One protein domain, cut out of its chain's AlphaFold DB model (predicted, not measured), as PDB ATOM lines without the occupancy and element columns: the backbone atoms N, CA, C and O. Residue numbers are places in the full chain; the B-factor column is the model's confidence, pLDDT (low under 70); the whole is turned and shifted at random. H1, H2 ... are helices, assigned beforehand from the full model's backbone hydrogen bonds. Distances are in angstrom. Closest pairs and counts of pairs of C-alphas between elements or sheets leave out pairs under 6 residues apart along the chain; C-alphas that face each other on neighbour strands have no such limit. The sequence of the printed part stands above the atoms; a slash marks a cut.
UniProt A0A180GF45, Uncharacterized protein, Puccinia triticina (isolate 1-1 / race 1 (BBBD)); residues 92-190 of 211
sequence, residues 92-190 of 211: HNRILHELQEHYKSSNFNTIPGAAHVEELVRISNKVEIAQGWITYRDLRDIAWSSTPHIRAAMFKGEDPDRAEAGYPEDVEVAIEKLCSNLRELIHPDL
ATOM      1  N   HIS A  92      73.750  89.737  43.841       93.31
ATOM      2  CA  HIS A  92      74.301  90.384  42.650       93.31
ATOM      3  C   HIS A  92      73.407  91.517  42.122       93.31
ATOM      4  O   HIS A  92      73.933  92.556  41.723       93.31
ATOM      5  N   ASN A  93      72.079  91.380  42.187       93.12
ATOM      6  CA  ASN A  93      71.169  92.463  41.797       93.12
ATOM      7  C   ASN A  93      71.173  93.610  42.820       93.12
ATOM      8  O   ASN A  93      71.095  94.773  42.429       93.12
ATOM      9  N   ARG A  94      71.363  93.309  44.112       94.06
ATOM     10  CA  ARG A  94      71.568  94.335  45.149       94.06
ATOM     11  C   ARG A  94      72.846  95.139  44.923       94.06
ATOM     12  O   ARG A  94      72.787  96.361  44.976       94.06
ATOM     13  N   ILE A  95      73.960  94.477  44.596       93.12
ATOM     14  CA  ILE A  95      75.229  95.151  44.265       93.12
ATOM     15  C   ILE A  95      75.049  96.096  43.069       93.12
ATOM     16  O   ILE A  95      75.465  97.252  43.130       93.12
ATOM     17  N   LEU A  96      74.400  95.632  41.993       94.38
ATOM     18  CA  LEU A  96      74.129  96.477  40.826       94.38
ATOM     19  C   LEU A  96      73.266  97.689  41.191       94.38
ATOM     20  O   LEU A  96      73.576  98.807  40.790       94.38
ATOM     21  N   HIS A  97      72.203  97.473  41.967       93.94
ATOM     22  CA  HIS A  97      71.306  98.539  42.394       93.94
ATOM     23  C   HIS A  97      72.021  99.578  43.272       93.94
ATOM     24  O   HIS A  97      71.822 100.776  43.090       93.94
ATOM     25  N   GLU A  98      72.869  99.142  44.206       94.12
ATOM     26  CA  GLU A  98      73.671 100.036  45.047       94.12
ATOM     27  C   GLU A  98      74.607 100.915  44.208       94.12
ATOM     28  O   GLU A  98      74.638 102.128  44.412       94.12
ATOM     29  N   LEU A  99      75.300 100.342  43.217       92.81
ATOM     30  CA  LEU A  99      76.154 101.108  42.304       92.81
ATOM     31  C   LEU A  99      75.358 102.081  41.427       92.81
ATOM     32  O   LEU A  99      75.757 103.233  41.255       92.81
ATOM     33  N   GLN A 100      74.221 101.648  40.882       94.06
ATOM     34  CA  GLN A 100      73.362 102.511  40.069       94.06
ATOM     35  C   GLN A 100      72.814 103.693  40.876       94.06
ATOM     36  O   GLN A 100      72.747 104.807  40.355       94.06
ATOM     37  N   GLU A 101      72.458 103.476  42.144       93.88
ATOM     38  CA  GLU A 101      72.015 104.547  43.037       93.88
ATOM     39  C   GLU A 101      73.188 105.461  43.437       93.88
ATOM     40  O   GLU A 101      73.023 106.683  43.446       93.88
ATOM     41  N   HIS A 102      74.385 104.907  43.678       93.62
ATOM     42  CA  HIS A 102      75.597 105.682  43.975       93.62
ATOM     43  C   HIS A 102      75.973 106.627  42.821       93.62
ATOM     44  O   HIS A 102      76.220 107.815  43.032       93.62
ATOM     45  N   TYR A 103      75.912 106.131  41.583       92.75
ATOM     46  CA  TYR A 103      76.246 106.881  40.368       92.75
ATOM     47  C   TYR A 103      75.048 107.532  39.673       92.75
ATOM     48  O   TYR A 103      75.156 107.988  38.531       92.75
ATOM     49  N   LYS A 104      73.902 107.636  40.348       91.56
ATOM     50  CA  LYS A 104      72.668 108.197  39.780       91.56
ATOM     51  C   LYS A 104      72.847 109.609  39.221       91.56
ATOM     52  O   LYS A 104      72.253 109.949  38.203       91.56
ATOM     53  N   SER A 105      73.686 110.418  39.869       88.31
ATOM     54  CA  SER A 105      74.016 111.785  39.444       88.31
ATOM     55  C   SER A 105      74.901 111.840  38.197       88.31
ATOM     56  O   SER A 105      74.793 112.782  37.418       88.31
ATOM     57  N   SER A 106      75.763 110.838  38.011       86.44
ATOM     58  CA  SER A 106      76.817 110.817  36.987       86.44
ATOM     59  C   SER A 106      76.496 109.886  35.816       86.44
ATOM     60  O   SER A 106      77.271 109.816  34.874       86.44
ATOM     61  N   ASN A 107      75.342 109.209  35.851       88.06
ATOM     62  CA  ASN A 107      74.943 108.136  34.941       88.06
ATOM     63  C   ASN A 107      75.918 106.948  34.983       88.06
ATOM     64  O   ASN A 107      76.943 106.944  34.300       88.06
ATOM     65  N   PHE A 108      75.545 105.913  35.743       88.38
ATOM     66  CA  PHE A 108      76.312 104.676  35.928       88.38
ATOM     67  C   PHE A 108      76.903 104.114  34.626       88.38
ATOM     68  O   PHE A 108      78.066 103.738  34.600       88.38
ATOM     69  N   ASN A 109      76.165 104.156  33.516       87.50
ATOM     70  CA  ASN A 109      76.599 103.584  32.234       87.50
ATOM     71  C   ASN A 109      77.814 104.285  31.604       87.50
ATOM     72  O   ASN A 109      78.384 103.780  30.640       87.50
ATOM     73  N   THR A 110      78.187 105.461  32.106       86.88
ATOM     74  CA  THR A 110      79.368 106.209  31.651       86.88
ATOM     75  C   THR A 110      80.617 105.899  32.474       86.88
ATOM     76  O   THR A 110      81.718 106.287  32.086       86.88
ATOM     77  N   ILE A 111      80.458 105.186  33.593       87.06
ATOM     78  CA  ILE A 111      81.539 104.867  34.516       87.06
ATOM     79  C   ILE A 111      82.391 103.722  33.944       87.06
ATOM     80  O   ILE A 111      81.840 102.694  33.525       87.06
ATOM     81  N   PRO A 112      83.733 103.845  33.940       85.19
ATOM     82  CA  PRO A 112      84.615 102.742  33.581       85.19
ATOM     83  C   PRO A 112      84.303 101.493  34.414       85.19
ATOM     84  O   PRO A 112      84.271 101.544  35.638       85.19
ATOM     85  N   GLY A 113      84.048 100.367  33.745       84.31
ATOM     86  CA  GLY A 113      83.704  99.101  34.401       84.31
ATOM     87  C   GLY A 113      82.206  98.868  34.635       84.31
ATOM     88  O   GLY A 113      81.827  97.747  34.961       84.31
ATOM     89  N   ALA A 114      81.320  99.835  34.373       87.25
ATOM     90  CA  ALA A 114      79.874  99.642  34.534       87.25
ATOM     91  C   ALA A 114      79.316  98.490  33.678       87.25
ATOM     92  O   ALA A 114      78.667  97.582  34.195       87.25
ATOM     93  N   ALA A 115      79.670  98.454  32.388       85.56
ATOM     94  CA  ALA A 115      79.295  97.360  31.481       85.56
ATOM     95  C   ALA A 115      79.794  95.986  31.969       85.56
ATOM     96  O   ALA A 115      79.225  94.942  31.660       85.56
ATOM     97  N   HIS A 116      80.873  95.988  32.745       85.38
ATOM     98  CA  HIS A 116      81.482  94.795  33.295       85.38
ATOM     99  C   HIS A 116      80.686  94.219  34.464       85.38
ATOM    100  O   HIS A 116      80.410  93.020  34.515       85.38
ATOM    101  N   VAL A 117      80.280  95.102  35.377       89.50
ATOM    102  CA  VAL A 117      79.373  94.787  36.482       89.50
ATOM    103  C   VAL A 117      78.061  94.235  35.925       89.50
ATOM    104  O   VAL A 117      77.613  93.178  36.366       89.50
ATOM    105  N   GLU A 118      77.473  94.892  34.920       90.56
ATOM    106  CA  GLU A 118      76.232  94.431  34.283       90.56
ATOM    107  C   GLU A 118      76.369  93.027  33.683       90.56
ATOM    108  O   GLU A 118      75.485  92.187  33.862       90.56
ATOM    109  N   GLU A 119      77.486  92.741  33.014       87.94
ATOM    110  CA  GLU A 119      77.728  91.431  32.412       87.94
ATOM    111  C   GLU A 119      77.900  90.330  33.469       87.94
ATOM    112  O   GLU A 119      77.311  89.251  33.348       87.94
ATOM    113  N   LEU A 120      78.636  90.603  34.550       89.00
ATOM    114  CA  LEU A 120      78.771  89.674  35.678       89.00
ATOM    115  C   LEU A 120      77.426  89.406  36.360       89.00
ATOM    116  O   LEU A 120      77.121  88.261  36.703       89.00
ATOM    117  N   VAL A 121      76.593  90.433  36.522       92.06
ATOM    118  CA  VAL A 121      75.233  90.303  37.061       92.06
ATOM    119  C   VAL A 121      74.362  89.475  36.121       92.06
ATOM    120  O   VAL A 121      73.685  88.551  36.566       92.06
ATOM    121  N   ARG A 122      74.436  89.716  34.807       91.50
ATOM    122  CA  ARG A 122      73.729  88.925  33.791       91.50
ATOM    123  C   ARG A 122      74.116  87.447  33.850       91.50
ATOM    124  O   ARG A 122      73.251  86.583  33.710       91.50
ATOM    125  N   ILE A 123      75.400  87.135  34.022       87.69
ATOM    126  CA  ILE A 123      75.869  85.751  34.164       87.69
ATOM    127  C   ILE A 123      75.392  85.161  35.497       87.69
ATOM    128  O   ILE A 123      74.874  84.049  35.509       87.69
ATOM    129  N   SER A 124      75.481  85.917  36.595       89.94
ATOM    130  CA  SER A 124      75.019  85.486  37.925       89.94
ATOM    131  C   SER A 124      73.540  85.115  37.926       89.94
ATOM    132  O   SER A 124      73.178  84.041  38.400       89.94
ATOM    133  N   ASN A 125      72.708  85.960  37.323       90.31
ATOM    134  CA  ASN A 125      71.281  85.727  37.155       90.31
ATOM    135  C   ASN A 125      71.002  84.443  36.359       90.31
ATOM    136  O   ASN A 125      70.156  83.637  36.742       90.31
ATOM    137  N   LYS A 126      71.746  84.203  35.269       88.88
ATOM    138  CA  LYS A 126      71.626  82.958  34.494       88.88
ATOM    139  C   LYS A 126      71.984  81.727  35.319       88.88
ATOM    140  O   LYS A 126      71.254  80.744  35.261       88.88
ATOM    141  N   VAL A 127      73.079  81.784  36.076       87.88
ATOM    142  CA  VAL A 127      73.520  80.680  36.939       87.88
ATOM    143  C   VAL A 127      72.499  80.425  38.051       87.88
ATOM    144  O   VAL A 127      72.172  79.271  38.315       87.88
ATOM    145  N   GLU A 128      71.942  81.476  38.661       88.00
ATOM    146  CA  GLU A 128      70.887  81.360  39.677       88.00
ATOM    147  C   GLU A 128      69.630  80.683  39.103       88.00
ATOM    148  O   GLU A 128      69.148  79.699  39.665       88.00
ATOM    149  N   ILE A 129      69.141  81.143  37.942       87.75
ATOM    150  CA  ILE A 129      67.970  80.562  37.261       87.75
ATOM    151  C   ILE A 129      68.231  79.106  36.853       87.75
ATOM    152  O   ILE A 129      67.350  78.255  36.977       87.75
ATOM    153  N   ALA A 130      69.442  78.804  36.385       84.50
ATOM    154  CA  ALA A 130      69.842  77.473  35.940       84.50
ATOM    155  C   ALA A 130      70.306  76.551  37.087       84.50
ATOM    156  O   ALA A 130      70.882  75.495  36.819       84.50
ATOM    157  N   GLN A 131      70.072  76.924  38.353       79.06
ATOM    158  CA  GLN A 131      70.444  76.142  39.541       79.06
ATOM    159  C   GLN A 131      71.930  75.735  39.570       79.06
ATOM    160  O   GLN A 131      72.269  74.595  39.877       79.06
ATOM    161  N   GLY A 132      72.824  76.662  39.222       75.62
ATOM    162  CA  GLY A 132      74.273  76.441  39.244       75.62
ATOM    163  C   GLY A 132      74.866  75.930  37.928       75.62
ATOM    164  O   GLY A 132      76.086  75.836  37.810       75.62
ATOM    165  N   TRP A 133      74.049  75.632  36.912       79.62
ATOM    166  CA  TRP A 133      74.570  75.254  35.597       79.62
ATOM    167  C   TRP A 133      75.183  76.455  34.879       79.62
ATOM    168  O   TRP A 133      74.521  77.464  34.641       79.62
ATOM    169  N   ILE A 134      76.446  76.310  34.482       82.75
ATOM    170  CA  ILE A 134      77.194  77.328  33.750       82.75
ATOM    171  C   ILE A 134      77.705  76.779  32.417       82.75
ATOM    172  O   ILE A 134      78.159  75.636  32.332       82.75
ATOM    173  N   THR A 135      77.629  77.580  31.351       81.50
ATOM    174  CA  THR A 135      78.202  77.185  30.060       81.50
ATOM    175  C   THR A 135      79.692  77.519  29.996       81.50
ATOM    176  O   THR A 135      80.180  78.426  30.669       81.50
ATOM    177  N   TYR A 136      80.435  76.834  29.122       76.31
ATOM    178  CA  TYR A 136      81.845  77.160  28.873       76.31
ATOM    179  C   TYR A 136      82.047  78.620  28.427       76.31
ATOM    180  O   TYR A 136      83.054  79.242  28.753       76.31
ATOM    181  N   ARG A 137      81.070  79.183  27.703       78.12
ATOM    182  CA  ARG A 137      81.094  80.588  27.289       78.12
ATOM    183  C   ARG A 137      80.996  81.523  28.493       78.12
ATOM    184  O   ARG A 137      81.826  82.411  28.611       78.12
ATOM    185  N   ASP A 138      80.061  81.263  29.404       76.31
ATOM    186  CA  ASP A 138      79.904  82.066  30.620       76.31
ATOM    187  C   ASP A 138      81.162  81.990  31.507       76.31
ATOM    188  O   ASP A 138      81.595  83.002  32.046       76.31
ATOM    189  N   LEU A 139      81.814  80.823  31.607       76.81
ATOM    190  CA  LEU A 139      83.099  80.686  32.311       76.81
ATOM    191  C   LEU A 139      84.210  81.532  31.679       76.81
ATOM    192  O   LEU A 139      85.003  82.140  32.397       76.81
ATOM    193  N   ARG A 140      84.272  81.581  30.343       74.81
ATOM    194  CA  ARG A 140      85.226  82.433  29.624       74.81
ATOM    195  C   ARG A 140      84.948  83.912  29.886       74.81
ATOM    196  O   ARG A 140      85.896  84.655  30.121       74.81
ATOM    197  N   ASP A 141      83.681  84.309  29.885       72.00
ATOM    198  CA  ASP A 141      83.266  85.684  30.156       72.00
ATOM    199  C   ASP A 141      83.588  86.072  31.617       72.00
ATOM    200  O   ASP A 141      84.127  87.146  31.860       72.00
ATOM    201  N   ILE A 142      83.402  85.175  32.596       75.44
ATOM    202  CA  ILE A 142      83.834  85.398  33.993       75.44
ATOM    203  C   ILE A 142      85.361  85.495  34.111       75.44
ATOM    204  O   ILE A 142      85.873  86.349  34.836       75.44
ATOM    205  N   ALA A 143      86.109  84.616  33.438       69.81
ATOM    206  CA  ALA A 143      87.573  84.619  33.473       69.81
ATOM    207  C   ALA A 143      88.154  85.896  32.848       69.81
ATOM    208  O   ALA A 143      89.097  86.478  33.383       69.81
ATOM    209  N   TRP A 144      87.543  86.368  31.757       67.69
ATOM    210  CA  TRP A 144      87.840  87.671  31.161       67.69
ATOM    211  C   TRP A 144      87.575  88.814  32.145       67.69
ATOM    212  O   TRP A 144      88.304  89.808  32.163       67.69
ATOM    213  N   SER A 145      86.557  88.644  32.989       65.56
ATOM    214  CA  SER A 145      86.094  89.673  33.905       65.56
ATOM    215  C   SER A 145      86.800  89.767  35.255       65.56
ATOM    216  O   SER A 145      86.843  90.810  35.896       65.56
ATOM    217  N   SER A 146      87.420  88.683  35.695       61.88
ATOM    218  CA  SER A 146      87.966  88.582  37.050       61.88
ATOM    219  C   SER A 146      89.416  89.049  37.192       61.88
ATOM    220  O   SER A 146      89.950  88.988  38.297       61.88
ATOM    221  N   THR A 147      90.079  89.506  36.120       58.31
ATOM    222  CA  THR A 147      91.515  89.818  36.207       58.31
ATOM    223  C   THR A 147      91.933  91.044  35.381       58.31
ATOM    224  O   THR A 147      92.138  90.928  34.169       58.31
ATOM    225  N   PRO A 148      92.181  92.200  36.028       54.53
ATOM    226  CA  PRO A 148      92.812  93.360  35.389       54.53
ATOM    227  C   PRO A 148      94.181  93.009  34.778       54.53
ATOM    228  O   PRO A 148      94.537  93.466  33.694       54.53
ATOM    229  N   HIS A 149      94.936  92.117  35.428       47.12
ATOM    230  CA  HIS A 149      96.277  91.721  34.988       47.12
ATOM    231  C   HIS A 149      96.287  90.746  33.801       47.12
ATOM    232  O   HIS A 149      97.247  90.759  33.040       47.12
ATOM    233  N   ILE A 150      95.238  89.936  33.585       49.50
ATOM    234  CA  ILE A 150      95.141  89.100  32.367       49.50
ATOM    235  C   ILE A 150      94.840  89.978  31.150       49.50
ATOM    236  O   ILE A 150      95.387  89.728  30.076       49.50
ATOM    237  N   ARG A 151      94.053  91.049  31.333       50.72
ATOM    238  CA  ARG A 151      93.844  92.073  30.305       50.72
ATOM    239  C   ARG A 151      95.178  92.719  29.917       50.72
ATOM    240  O   ARG A 151      95.592  92.603  28.771       50.72
ATOM    241  N   ALA A 152      95.915  93.272  30.880       47.00
ATOM    242  CA  ALA A 152      97.219  93.891  30.618       47.00
ATOM    243  C   ALA A 152      98.279  92.904  30.073       47.00
ATOM    244  O   ALA A 152      99.088  93.264  29.223       47.00
ATOM    245  N   ALA A 153      98.281  91.642  30.521       45.47
ATOM    246  CA  ALA A 153      99.274  90.648  30.107       45.47
ATOM    247  C   ALA A 153      99.032  90.053  28.705       45.47
ATOM    248  O   ALA A 153     100.003  89.655  28.062       45.47
ATOM    249  N   MET A 154      97.785  89.984  28.217       44.16
ATOM    250  CA  MET A 154      97.488  89.540  26.842       44.16
ATOM    251  C   MET A 154      97.583  90.670  25.809       44.16
ATOM    252  O   MET A 154      97.897  90.391  24.655       44.16
ATOM    253  N   PHE A 155      97.409  91.930  26.219       46.19
ATOM    254  CA  PHE A 155      97.687  93.118  25.401       46.19
ATOM    255  C   PHE A 155      99.152  93.580  25.485       46.19
ATOM    256  O   PHE A 155      99.458  94.719  25.161       46.19
ATOM    257  N   LYS A 156     100.093  92.681  25.817       44.12
ATOM    258  CA  LYS A 156     101.557  92.900  25.766       44.12
ATOM    259  C   LYS A 156     102.123  93.247  24.366       44.12
ATOM    260  O   LYS A 156     103.317  93.084  24.127       44.12
ATOM    261  N   GLY A 157     101.282  93.707  23.444       47.06
ATOM    262  CA  GLY A 157     101.651  94.289  22.158       47.06
ATOM    263  C   GLY A 157     100.997  95.646  21.860       47.06
ATOM    264  O   GLY A 157     101.263  96.177  20.790       47.06
ATOM    265  N   GLU A 158     100.169  96.211  22.748       45.16
ATOM    266  CA  GLU A 158      99.596  97.554  22.573       45.16
ATOM    267  C   GLU A 158     100.087  98.490  23.685       45.16
ATOM    268  O   GLU A 158     100.037  98.153  24.864       45.16
ATOM    269  N   ASP A 159     100.619  99.632  23.248       47.84
ATOM    270  CA  ASP A 159     101.228 100.748  23.978       47.84
ATOM    271  C   ASP A 159     101.121 100.777  25.521       47.84
ATOM    272  O   ASP A 159     100.014 100.887  26.061       47.84
ATOM    273  N   PRO A 160     102.254 100.854  26.254       50.75
ATOM    274  CA  PRO A 160     102.256 101.116  27.697       50.75
ATOM    275  C   PRO A 160     101.678 102.496  28.069       50.75
ATOM    276  O   PRO A 160     101.260 102.688  29.209       50.75
ATOM    277  N   ASP A 161     101.574 103.424  27.110       46.53
ATOM    278  CA  ASP A 161     100.926 104.735  27.279       46.53
ATOM    279  C   ASP A 161      99.390 104.671  27.236       46.53
ATOM    280  O   ASP A 161      98.702 105.659  27.499       46.53
ATOM    281  N   ARG A 162      98.824 103.493  26.945       48.41
ATOM    282  CA  ARG A 162      97.383 103.229  26.948       48.41
ATOM    283  C   ARG A 162      96.935 102.486  28.202       48.41
ATOM    284  O   ARG A 162      96.013 101.676  28.138       48.41
ATOM    285  N   ALA A 163      97.579 102.759  29.339       48.62
ATOM    286  CA  ALA A 163      97.106 102.313  30.642       48.62
ATOM    287  C   ALA A 163      95.621 102.694  30.781       48.62
ATOM    288  O   ALA A 163      95.286 103.872  30.922       48.62
ATOM    289  N   GLU A 164      94.727 101.705  30.650       53.50
ATOM    290  CA  GLU A 164      93.296 101.892  30.887       53.50
ATOM    291  C   GLU A 164      93.162 102.570  32.249       53.50
ATOM    292  O   GLU A 164      93.694 102.071  33.243       53.50
ATOM    293  N   ALA A 165      92.501 103.731  32.279       58.97
ATOM    294  CA  ALA A 165      92.171 104.398  33.526       58.97
ATOM    295  C   ALA A 165      91.539 103.355  34.457       58.97
ATOM    296  O   ALA A 165      90.562 102.703  34.072       58.97
ATOM    297  N   GLY A 166      92.153 103.156  35.628       69.50
ATOM    298  CA  GLY A 166      91.689 102.187  36.614       69.50
ATOM    299  C   GLY A 166      90.207 102.382  36.909       69.50
ATOM    300  O   GLY A 166      89.661 103.483  36.761       69.50
ATOM    301  N   TYR A 167      89.535 101.301  37.285       82.81
ATOM    302  CA  TYR A 167      88.140 101.410  37.671       82.81
ATOM    303  C   TYR A 167      88.029 102.221  38.966       82.81
ATOM    304  O   TYR A 167      88.948 102.211  39.789       82.81
ATOM    305  N   PRO A 168      86.918 102.941  39.176       87.50
ATOM    306  CA  PRO A 168      86.618 103.479  40.493       87.50
ATOM    307  C   PRO A 168      86.618 102.364  41.546       87.50
ATOM    308  O   PRO A 168      86.179 101.247  41.271       87.50
ATOM    309  N   GLU A 169      87.103 102.671  42.749       87.44
ATOM    310  CA  GLU A 169      87.305 101.690  43.827       87.44
ATOM    311  C   GLU A 169      86.037 100.879  44.139       87.44
ATOM    312  O   GLU A 169      86.079  99.665  44.315       87.44
ATOM    313  N   ASP A 170      84.878 101.529  44.159       89.88
ATOM    314  CA  ASP A 170      83.596 100.877  44.417       89.88
ATOM    315  C   ASP A 170      83.177  99.910  43.297       89.88
ATOM    316  O   ASP A 170      82.599  98.856  43.580       89.88
ATOM    317  N   VAL A 171      83.517 100.216  42.043       88.62
ATOM    318  CA  VAL A 171      83.330  99.322  40.895       88.62
ATOM    319  C   VAL A 171      84.269  98.118  40.996       88.62
ATOM    320  O   VAL A 171      83.823  96.993  40.771       88.62
ATOM    321  N   GLU A 172      85.531  98.308  41.390       87.44
ATOM    322  CA  GLU A 172      86.473  97.197  41.619       87.44
ATOM    323  C   GLU A 172      85.979  96.256  42.718       87.44
ATOM    324  O   GLU A 172      85.868  95.044  42.506       87.44
ATOM    325  N   VAL A 173      85.587  96.819  43.863       89.31
ATOM    326  CA  VAL A 173      85.033  96.066  44.995       89.31
ATOM    327  C   VAL A 173      83.759  95.322  44.587       89.31
ATOM    328  O   VAL A 173      83.537  94.179  44.998       89.31
ATOM    329  N   ALA A 174      82.899  95.937  43.776       90.44
ATOM    330  CA  ALA A 174      81.696  95.285  43.274       90.44
ATOM    331  C   ALA A 174      82.018  94.110  42.347       90.44
ATOM    332  O   ALA A 174      81.416  93.045  42.494       90.44
ATOM    333  N   ILE A 175      82.977  94.267  41.432       88.88
ATOM    334  CA  ILE A 175      83.441  93.193  40.544       88.88
ATOM    335  C   ILE A 175      83.974  92.018  41.372       88.88
ATOM    336  O   ILE A 175      83.564  90.878  41.148       88.88
ATOM    337  N   GLU A 176      84.810  92.278  42.380       87.00
ATOM    338  CA  GLU A 176      85.352  91.236  43.258       87.00
ATOM    339  C   GLU A 176      84.245  90.483  44.015       87.00
ATOM    340  O   GLU A 176      84.218  89.243  44.041       87.00
ATOM    341  N   LYS A 177      83.282  91.218  44.586       89.88
ATOM    342  CA  LYS A 177      82.120  90.634  45.274       89.88
ATOM    343  C   LYS A 177      81.262  89.797  44.329       89.88
ATOM    344  O   LYS A 177      80.841  88.702  44.701       89.88
ATOM    345  N   LEU A 178      81.018  90.276  43.109       90.06
ATOM    346  CA  LEU A 178      80.248  89.555  42.094       90.06
ATOM    347  C   LEU A 178      80.953  88.267  41.669       90.06
ATOM    348  O   LEU A 178      80.322  87.211  41.634       90.06
ATOM    349  N   CYS A 179      82.261  88.319  41.413       86.94
ATOM    350  CA  CYS A 179      83.054  87.135  41.098       86.94
ATOM    351  C   CYS A 179      83.053  86.119  42.248       86.94
ATOM    352  O   CYS A 179      82.920  84.919  42.002       86.94
ATOM    353  N   SER A 180      83.158  86.580  43.496       86.56
ATOM    354  CA  SER A 180      83.085  85.713  44.678       86.56
ATOM    355  C   SER A 180      81.716  85.039  44.799       86.56
ATOM    356  O   SER A 180      81.641  83.819  44.923       86.56
ATOM    357  N   ASN A 181      80.632  85.804  44.651       87.56
ATOM    358  CA  ASN A 181      79.266  85.280  44.684       87.56
ATOM    359  C   ASN A 181      79.007  84.260  43.557       87.56
ATOM    360  O   ASN A 181      78.396  83.219  43.780       87.56
ATOM    361  N   LEU A 182      79.521  84.512  42.349       85.44
ATOM    362  CA  LEU A 182      79.463  83.566  41.230       85.44
ATOM    363  C   LEU A 182      80.172  82.247  41.541       85.44
ATOM    364  O   LEU A 182      79.638  81.181  41.241       85.44
ATOM    365  N   ARG A 183      81.356  82.299  42.163       83.69
ATOM    366  CA  ARG A 183      82.081  81.088  42.578       83.69
ATOM    367  C   ARG A 183      81.274  80.272  43.585       83.69
ATOM    368  O   ARG A 183      81.231  79.051  43.453       83.69
ATOM    369  N   GLU A 184      80.603  80.925  44.535       84.44
ATOM    370  CA  GLU A 184      79.713  80.245  45.487       84.44
ATOM    371  C   GLU A 184      78.505  79.592  44.806       84.44
ATOM    372  O   GLU A 184      78.125  78.480  45.173       84.44
ATOM    373  N   LEU A 185      77.917  80.249  43.801       82.56
ATOM    374  CA  LEU A 185      76.780  79.709  43.048       82.56
ATOM    375  C   LEU A 185      77.159  78.486  42.197       82.56
ATOM    376  O   LEU A 185      76.363  77.559  42.075       82.56
ATOM    377  N   ILE A 186      78.362  78.478  41.613       81.06
ATOM    378  CA  ILE A 186      78.855  77.374  40.771       81.06
ATOM    379  C   ILE A 186      79.336  76.194  41.633       81.06
ATOM    380  O   ILE A 186      79.176  75.036  41.248       81.06
ATOM    381  N   HIS A 187      79.915  76.472  42.803       76.62
ATOM    382  CA  HIS A 187      80.470  75.461  43.704       76.62
ATOM    383  C   HIS A 187      79.866  75.554  45.116       76.62
ATOM    384  O   HIS A 187      80.575  75.901  46.067       76.62
ATOM    385  N   PRO A 188      78.583  75.190  45.300       67.19
ATOM    386  CA  PRO A 188      77.941  75.241  46.614       67.19
ATOM    387  C   PRO A 188      78.617  74.318  47.647       67.19
ATOM    388  O   PRO A 188      78.610  74.621  48.842       67.19
ATOM    389  N   ASP A 189      79.259  73.237  47.186       59.91
ATOM    390  CA  ASP A 189      79.925  72.223  48.018       59.91
ATOM    391  C   ASP A 189      81.287  72.661  48.591       59.91
ATOM    392  O   ASP A 189      81.842  71.981  49.454       59.91
ATOM    393  N   LEU A 190      81.832  73.808  48.163       54.78
ATOM    394  CA  LEU A 190      83.055  74.378  48.751       54.78
ATOM    395  C   LEU A 190      82.797  75.148  50.052       54.78
ATOM    396  O   LEU A 190      83.751  75.595  50.693       54.78
TER     397      LEU A 190
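Overview. This is residues 92 to 190 of the 211 residues of an uncharacterized protein of Puccinia triticina (isolate 1-1 / race 1 (BBBD)) (UniProt A0A180GF45). What shape do the atoms make? H2 and H5 lie side by side and run the same way, and H1 runs back over one side of the pair to make a three-helix bundle. H3 packs on H2 on the side of the pair away from H1, while H4 and the long link after it reach out from the body, with residues 153 to 159 sticking out. What is it made of, and how large? The printed part has 99 residues with five named helices, H1 to H5 in order along the chain, and no named strand: its class is all helix. It is compact, with a radius of gyration of the C-alphas of 14.5 A and spans of 43 by 36 by 20 A.

Arrangement. What stands beside the first helix? H1, residues 92 to 102, touches H2, residues 114 to 129, at a shallow tilt of 27 degrees, opposite ways, as a helical hairpin; their closest C-alphas are those of His 92 and Val 121, 5.7 A apart. H1 also touches H5, residues 169 to 186, with the C-alphas of His 92 and Leu 178 closest at 6.0 A. What else touches the hub, H2? H2 touches H5 the same way at a shallow tilt of 18 degrees, the C-alphas of Ser 124 and Leu 182 being closest at 5.9 A. With its residues 116 to 123 alone it touches H3, residues 136 to 145, opposite ways in a second helical hairpin at a shallow tilt of 34 degrees, only just short of steep; the closest C-alphas, of Ile 123 and Asp 138, are 6.5 A apart. Where is the remaining helix? H4, residues 148 to 154, is close to H3 but not clearly touching, with the C-alphas of Trp 144 and Arg 151 closest at 7.5 A, and it is apart from H1, H2 and H5. How do the backbones run? In H1, H2, H3, H4 and H5 every O i to N i+4 pair is within hydrogen-bond range.

Along the chain. Where does the first helix begin? C-alpha 92 of H1 stands at (74.301, 90.384, 42.650), and H1 is 15.4 A long from first to last C-alpha. How long are the others? H2 measures 22.7 A, H3 14.1 A, H4 10.5 A and H5 25.9 A. Where does the last one end? C-alpha 186 of H5 is at (78.855, 77.374, 40.771).

Size, cuts and confidence. How far does it reach? The two C-alphas farthest apart, those of Asp 161 and Asp 189, are 43.9 A from each other. Is it cut, and which links are long? The printed part has no cut; the links from H1 to H2 and from H4 to H5 are long, with 11 and 14 residues. Where is the model's confidence low? Residues 143 to 166 and 188 to 190 are under 70, and the mean pLDDT of the printed part is 77.7.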